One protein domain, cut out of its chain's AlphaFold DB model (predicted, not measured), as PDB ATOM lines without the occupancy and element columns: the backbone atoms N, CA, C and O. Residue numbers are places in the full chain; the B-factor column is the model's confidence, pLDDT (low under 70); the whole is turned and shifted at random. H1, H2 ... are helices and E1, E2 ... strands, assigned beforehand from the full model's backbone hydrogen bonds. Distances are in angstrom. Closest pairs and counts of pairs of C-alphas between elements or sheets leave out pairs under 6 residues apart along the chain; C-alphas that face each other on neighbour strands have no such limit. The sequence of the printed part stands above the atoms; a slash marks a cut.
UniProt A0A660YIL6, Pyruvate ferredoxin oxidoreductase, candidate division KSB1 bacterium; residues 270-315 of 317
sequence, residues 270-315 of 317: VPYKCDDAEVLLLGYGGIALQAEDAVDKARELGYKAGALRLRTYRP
ATOM      1  N   VAL A 270     339.156 350.009 168.377       97.38
ATOM      2  CA  VAL A 270     339.890 350.839 167.422       97.38
ATOM      3  C   VAL A 270     341.280 351.107 168.006       97.38
ATOM      4  O   VAL A 270     341.394 351.915 168.928       97.38
ATOM      5  N   PRO A 271     342.325 350.389 167.554       97.19
ATOM      6  CA  PRO A 271     343.687 350.664 167.976       97.19
ATOM      7  C   PRO A 271     344.211 351.916 167.273       97.19
ATOM      8  O   PRO A 271     344.065 352.069 166.060       97.19
ATOM      9  N   TYR A 272     344.874 352.775 168.033       97.88
ATOM     10  CA  TYR A 272     345.635 353.902 167.536       97.88
ATOM     11  C   TYR A 272     347.083 353.704 167.956       97.88
ATOM     12  O   TYR A 272     347.442 353.843 169.131       97.88
ATOM     13  N   LYS A 273     347.922 353.370 166.966       97.56
ATOM     14  CA  LYS A 273     349.374 353.489 167.104       97.56
ATOM     15  C   LYS A 273     349.895 352.573 168.246       97.56
ATOM     16  O   LYS A 273     350.641 352.996 169.125       97.56
ATOM     17  N   CYS A 274     349.418 351.323 168.265       97.00
ATOM     18  CA  CYS A 274     349.599 350.353 169.359       97.00
ATOM     19  C   CYS A 274     350.754 349.356 169.157       97.00
ATOM     20  O   CYS A 274     351.147 348.718 170.126       97.00
ATOM     21  N   ASP A 275     351.273 349.201 167.938       96.94
ATOM     22  CA  ASP A 275     352.146 348.069 167.580       96.94
ATOM     23  C   ASP A 275     353.494 348.060 168.327       96.94
ATOM     24  O   ASP A 275     353.993 346.998 168.688       96.94
ATOM     25  N   ASP A 276     354.071 349.236 168.584       97.12
ATOM     26  CA  ASP A 276     355.341 349.436 169.297       97.12
ATOM     27  C   ASP A 276     355.161 350.123 170.665       97.12
ATOM     28  O   ASP A 276     356.139 350.558 171.279       97.12
ATOM     29  N   ALA A 277     353.917 350.269 171.131       97.50
ATOM     30  CA  ALA A 277     353.608 351.017 172.343       97.50
ATOM     31  C   ALA A 277     354.012 350.250 173.619       97.50
ATOM     32  O   ALA A 277     353.668 349.085 173.797       97.50
ATOM     33  N   GLU A 278     354.684 350.936 174.545       98.00
ATOM     34  CA  GLU A 278     355.017 350.451 175.894       98.00
ATOM     35  C   GLU A 278     353.911 350.781 176.913       98.00
ATOM     36  O   GLU A 278     353.777 350.104 177.932       98.00
ATOM     37  N   VAL A 279     353.091 351.801 176.634       96.75
ATOM     38  CA  VAL A 279     351.930 352.194 177.450       96.75
ATOM     39  C   VAL A 279     350.724 352.412 176.545       96.75
ATOM     40  O   VAL A 279     350.824 353.103 175.533       96.75
ATOM     41  N   LEU A 280     349.567 351.865 176.927       96.50
ATOM     42  CA  LEU A 280     348.304 352.057 176.214       96.50
ATOM     43  C   LEU A 280     347.282 352.793 177.079       96.50
ATOM     44  O   LEU A 280     346.999 352.376 178.202       96.50
ATOM     45  N   LEU A 281     346.670 353.840 176.522       96.88
ATOM     46  CA  LEU A 281     345.482 354.459 177.100       96.88
ATOM     47  C   LEU A 281     344.224 353.765 176.573       96.88
ATOM     48  O   LEU A 281     343.904 353.852 175.388       96.88
ATOM     49  N   LEU A 282     343.504 353.078 177.459       96.50
ATOM     50  CA  LEU A 282     342.211 352.468 177.155       96.50
ATOM     51  C   LEU A 282     341.086 353.441 177.515       96.50
ATOM     52  O   LEU A 282     340.992 353.894 178.654       96.50
ATOM     53  N   GLY A 283     340.196 353.717 176.567       95.56
ATOM     54  CA  GLY A 283     339.020 354.552 176.814       95.56
ATOM     55  C   GLY A 283     337.865 354.216 175.884       95.56
ATOM     56  O   GLY A 283     338.012 353.436 174.948       95.56
ATOM     57  N   TYR A 284     336.711 354.840 176.103       95.81
ATOM     58  CA  TYR A 284     335.565 354.773 175.194       95.81
ATOM     59  C   TYR A 284     334.931 356.150 174.952       95.81
ATOM     60  O   TYR A 284     335.147 357.109 175.697       95.81
ATOM     61  N   GLY A 285     334.153 356.242 173.871       94.19
ATOM     62  CA  GLY A 285     333.442 357.456 173.473       94.19
ATOM     63  C   GLY A 285     334.363 358.627 173.110       94.19
ATOM     64  O   GLY A 285     335.503 358.425 172.698       94.19
ATOM     65  N   GLY A 286     333.866 359.859 173.250       92.69
ATOM     66  CA  GLY A 286     334.582 361.066 172.805       92.69
ATOM     67  C   GLY A 286     335.966 361.271 173.440       92.69
ATOM     68  O   GLY A 286     336.898 361.665 172.743       92.69
ATOM     69  N   ILE A 287     336.135 360.941 174.727       92.56
ATOM     70  CA  ILE A 287     337.431 361.065 175.427       92.56
ATOM     71  C   ILE A 287     338.480 360.133 174.809       92.56
ATOM     72  O   ILE A 287     339.643 360.501 174.690       92.56
ATOM     73  N   ALA A 288     338.076 358.945 174.362       94.25
ATOM     74  CA  ALA A 288     338.995 357.996 173.743       94.25
ATOM     75  C   ALA A 288     339.483 358.431 172.362       94.25
ATOM     76  O   ALA A 288     340.579 358.056 171.974       94.25
ATOM     77  N   LEU A 289     338.693 359.222 171.632       94.12
ATOM     78  CA  LEU A 289     339.158 359.839 170.391       94.12
ATOM     79  C   LEU A 289     340.121 360.997 170.684       94.12
ATOM     80  O   LEU A 289     341.151 361.108 170.038       94.12
ATOM     81  N   GLN A 290     339.850 361.809 171.713       94.44
ATOM     82  CA  GLN A 290     340.783 362.859 172.156       94.44
ATOM     83  C   GLN A 290     342.118 362.299 172.671       94.44
ATOM     84  O   GLN A 290     343.135 362.990 172.646       94.44
ATOM     85  N   ALA A 291     342.135 361.046 173.131       96.50
ATOM     86  CA  ALA A 291     343.361 360.366 173.523       96.50
ATOM     87  C   ALA A 291     344.351 360.190 172.364       96.50
ATOM     88  O   ALA A 291     345.552 360.134 172.616       96.50
ATOM     89  N   GLU A 292     343.874 360.121 171.118       96.44
ATOM     90  CA  GLU A 292     344.729 359.999 169.934       96.44
ATOM     91  C   GLU A 292     345.626 361.248 169.789       96.44
ATOM     92  O   GLU A 292     346.843 361.117 169.656       96.44
ATOM     93  N   ASP A 293     345.069 362.449 169.996       96.75
ATOM     94  CA  ASP A 293     345.833 363.709 170.020       96.75
ATOM     95  C   ASP A 293     346.857 363.753 171.172       96.75
ATOM     96  O   ASP A 293     347.951 364.311 171.042       96.75
ATOM     97  N   ALA A 294     346.509 363.193 172.336       96.88
ATOM     98  CA  ALA A 294     347.411 363.129 173.486       96.88
ATOM     99  C   ALA A 294     348.563 362.138 173.254       96.88
ATOM    100  O   ALA A 294     349.701 362.416 173.639       96.88
ATOM    101  N   VAL A 295     348.280 361.011 172.597       98.12
ATOM    102  CA  VAL A 295     349.282 360.027 172.169       98.12
ATOM    103  C   VAL A 295     350.284 360.650 171.207       98.12
ATOM    104  O   VAL A 295     351.483 360.414 171.356       98.12
ATOM    105  N   ASP A 296     349.823 361.463 170.257       98.00
ATOM    106  CA  ASP A 296     350.708 362.130 169.301       98.00
ATOM    107  C   ASP A 296     351.696 363.060 170.005       98.00
ATOM    108  O   ASP A 296     352.906 362.922 169.825       98.00
ATOM    109  N   LYS A 297     351.197 363.897 170.919       98.00
ATOM    110  CA  LYS A 297     352.037 364.777 171.746       98.00
ATOM    111  C   LYS A 297     353.000 364.003 172.646       98.00
ATOM    112  O   LYS A 297     354.146 364.403 172.819       98.00
ATOM    113  N   ALA A 298     352.564 362.888 173.233       97.69
ATOM    114  CA  ALA A 298     353.435 362.056 174.064       97.69
ATOM    115  C   ALA A 298     354.563 361.417 173.235       97.69
ATOM    116  O   ALA A 298     355.709 361.361 173.684       97.69
ATOM    117  N   ARG A 299     354.265 360.986 172.006       98.00
ATOM    118  CA  ARG A 299     355.273 360.448 171.087       98.00
ATOM    119  C   ARG A 299     356.274 361.493 170.615       98.00
ATOM    120  O   ARG A 299     357.454 361.167 170.520       98.00
ATOM    121  N   GLU A 300     355.850 362.736 170.394       98.12
ATOM    122  CA  GLU A 300     356.764 363.859 170.117       98.12
ATOM    123  C   GLU A 300     357.775 364.086 171.255       98.12
ATOM    124  O   GLU A 300     358.905 364.502 171.008       98.12
ATOM    125  N   LEU A 301     357.406 363.747 172.495       97.88
ATOM    126  CA  LEU A 301     358.279 363.798 173.673       97.88
ATOM    127  C   LEU A 301     359.127 362.525 173.877       97.88
ATOM    128  O   LEU A 301     359.845 362.424 174.871       97.88
ATOM    129  N   GLY A 302     359.053 361.551 172.965       97.69
ATOM    130  CA  GLY A 302     359.835 360.312 173.009       97.69
ATOM    131  C   GLY A 302     359.181 359.146 173.758       97.69
ATOM    132  O   GLY A 302     359.801 358.090 173.885       97.69
ATOM    133  N   TYR A 303     357.937 359.283 174.231       97.94
ATOM    134  CA  TYR A 303     357.219 358.178 174.873       97.94
ATOM    135  C   TYR A 303     356.582 357.255 173.832       97.94
ATOM    136  O   TYR A 303     355.829 357.707 172.970       97.94
ATOM    137  N   LYS A 304     356.775 355.938 173.958       98.19
ATOM    138  CA  LYS A 304     356.060 354.939 173.144       98.19
ATOM    139  C   LYS A 304     354.634 354.717 173.664       98.19
ATOM    140  O   LYS A 304     354.293 353.643 174.148       98.19
ATOM    141  N   ALA A 305     353.805 355.755 173.628       98.19
ATOM    142  CA  ALA A 305     352.412 355.704 174.072       98.19
ATOM    143  C   ALA A 305     351.483 355.332 172.911       98.19
ATOM    144  O   ALA A 305     351.667 355.867 171.828       98.19
ATOM    145  N   GLY A 306     350.465 354.498 173.119       98.31
ATOM    146  CA  GLY A 306     349.374 354.228 172.170       98.31
ATOM    147  C   GLY A 306     347.999 354.421 172.819       98.31
ATOM    148  O   GLY A 306     347.898 354.582 174.035       98.31
ATOM    149  N   ALA A 307     346.930 354.403 172.023       98.00
ATOM    150  CA  ALA A 307     345.557 354.459 172.531       98.00
ATOM    151  C   ALA A 307     344.722 353.315 171.958       98.00
ATOM    152  O   ALA A 307     344.818 352.984 170.780       98.00
ATOM    153  N   LEU A 308     343.878 352.719 172.792       97.31
ATOM    154  CA  LEU A 308     342.917 351.707 172.385       97.31
ATOM    155  C   LEU A 308     341.520 352.206 172.728       97.31
ATOM    156  O   LEU A 308     341.147 352.318 173.897       97.31
ATOM    157  N   ARG A 309     340.724 352.492 171.701       97.31
ATOM    158  CA  ARG A 309     339.338 352.903 171.890       97.31
ATOM    159  C   ARG A 309     338.426 351.686 171.890       97.31
ATOM    160  O   ARG A 309     338.262 351.007 170.875       97.31
ATOM    161  N   LEU A 310     337.804 351.430 173.033       97.12
ATOM    162  CA  LEU A 310     336.750 350.444 173.192       97.12
ATOM    163  C   LEU A 310     335.467 350.990 172.561       97.12
ATOM    164  O   LEU A 310     334.875 351.953 173.051       97.12
ATOM    165  N   ARG A 311     335.054 350.385 171.447       97.38
ATOM    166  CA  ARG A 311     333.855 350.802 170.718       97.38
ATOM    167  C   ARG A 311     332.643 349.993 171.136       97.38
ATOM    168  O   ARG A 311     331.621 350.581 171.447       97.38
ATOM    169  N   THR A 312     332.750 348.671 171.186       98.25
ATOM    170  CA  THR A 312     331.682 347.814 171.714       98.25
ATOM    171  C   THR A 312     332.019 347.437 173.154       98.25
ATOM    172  O   THR A 312     333.001 346.743 173.393       98.25
ATOM    173  N   TYR A 313     331.221 347.899 174.118       97.62
ATOM    174  CA  TYR A 313     331.384 347.569 175.543       97.62
ATOM    175  C   TYR A 313     330.639 346.279 175.926       97.62
ATOM    176  O   TYR A 313     331.071 345.519 176.803       97.62
ATOM    177  N   ARG A 314     329.514 346.022 175.245       97.44
ATOM    178  CA  ARG A 314     328.747 344.771 175.289       97.44
ATOM    179  C   ARG A 314     328.353 344.371 173.857       97.44
ATOM    180  O   ARG A 314     327.738 345.200 173.189       97.44
ATOM    181  N   PRO A 315     328.699 343.163 173.378       97.44
ATOM    182  CA  PRO A 315     329.562 342.181 174.039       97.44
ATOM    183  C   PRO A 315     330.980 342.732 174.237       97.44
ATOM    184  O   PRO A 315     331.516 343.404 173.360       97.44
TER     185      PRO A 315
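This is residues 270 to 315 of the 317 residues of the protein "Pyruvate ferredoxin oxidoreductase" of candidate division KSB1 bacterium (UniProt A0A660YIL6). A small sheet of three strands has one long helix, H1, laid along one of its faces, over E3 and E2, while residues 273 to 278 loop across the other side from E1 to E2. Past the sheet the chain runs on from E3 into the short strand E4, at one end of an elongated outline of 35 by 19 by 11 A. The printed part has 46 residues with one named helix and four named strands, in the order E1, E2, H1, E3, E4. The sheet runs E1, E3, E2 and is mixed; the class is mixed, helices and strands, and the whole is compact, with a radius of gyration of the C-alphas of 10.5 A.

Start with the inner strand of the sheet, E3, residues 305 to 310: find C-alpha 305 at (352.412, 355.704, 174.072), from which the strand runs 16.5 A to C-alpha 310. Beside it look for E2, residues 279 to 284, 16.7 A long, and E1, residues 270 to 272, which begins at C-alpha 270 at (339.890, 350.839, 167.422) and is 6.5 A long. H1, residues 285 to 300, runs 24.4 A to C-alpha 300 at (356.764, 363.859, 170.117). E4, residues 312 to 314, is 5.5 A long.

Look first at E3 and E2, which are parallel at 26 degrees; N 306 and O 279 are 2.8 A apart, within hydrogen-bond range. At the other edge of the sheet, E1 is antiparallel to E3 at 168 degrees, with N 272 and O 307 within hydrogen-bond range at 2.8 A. H1 is on the sheet, at a height over the sheet of 8.2 A, and with it makes two layers, a helix on one face of a sheet. It runs along the strands, at 10 degrees to E3 on the local plane. The closest C-alphas of H1 and E3 are those of Ala 288 and Arg 309, 5.4 A apart; those of H1 and E2 are Leu 281 and Ala 291, 7.2 A apart. E2, H1 and E3 form a strand-helix-strand unit, two parallel neighbour strands with a helix between them along the chain, and its crossover is right-handed. In H1, 10 of 12 O i to N i+4 pairs are within hydrogen-bond range. E4 pairs with no named strand; E3 runs on into it at 51 degrees, and the two meet only through their link. H1 and E4 are apart.

Find the two C-alphas farthest apart at Leu 301 and Pro 315, 35.9 A from each other. The printed part has no cut, and its links are tight but for the short one from E1 to E2. The mean pLDDT of the printed part of this model is 96.9, and no printed residue is under 70.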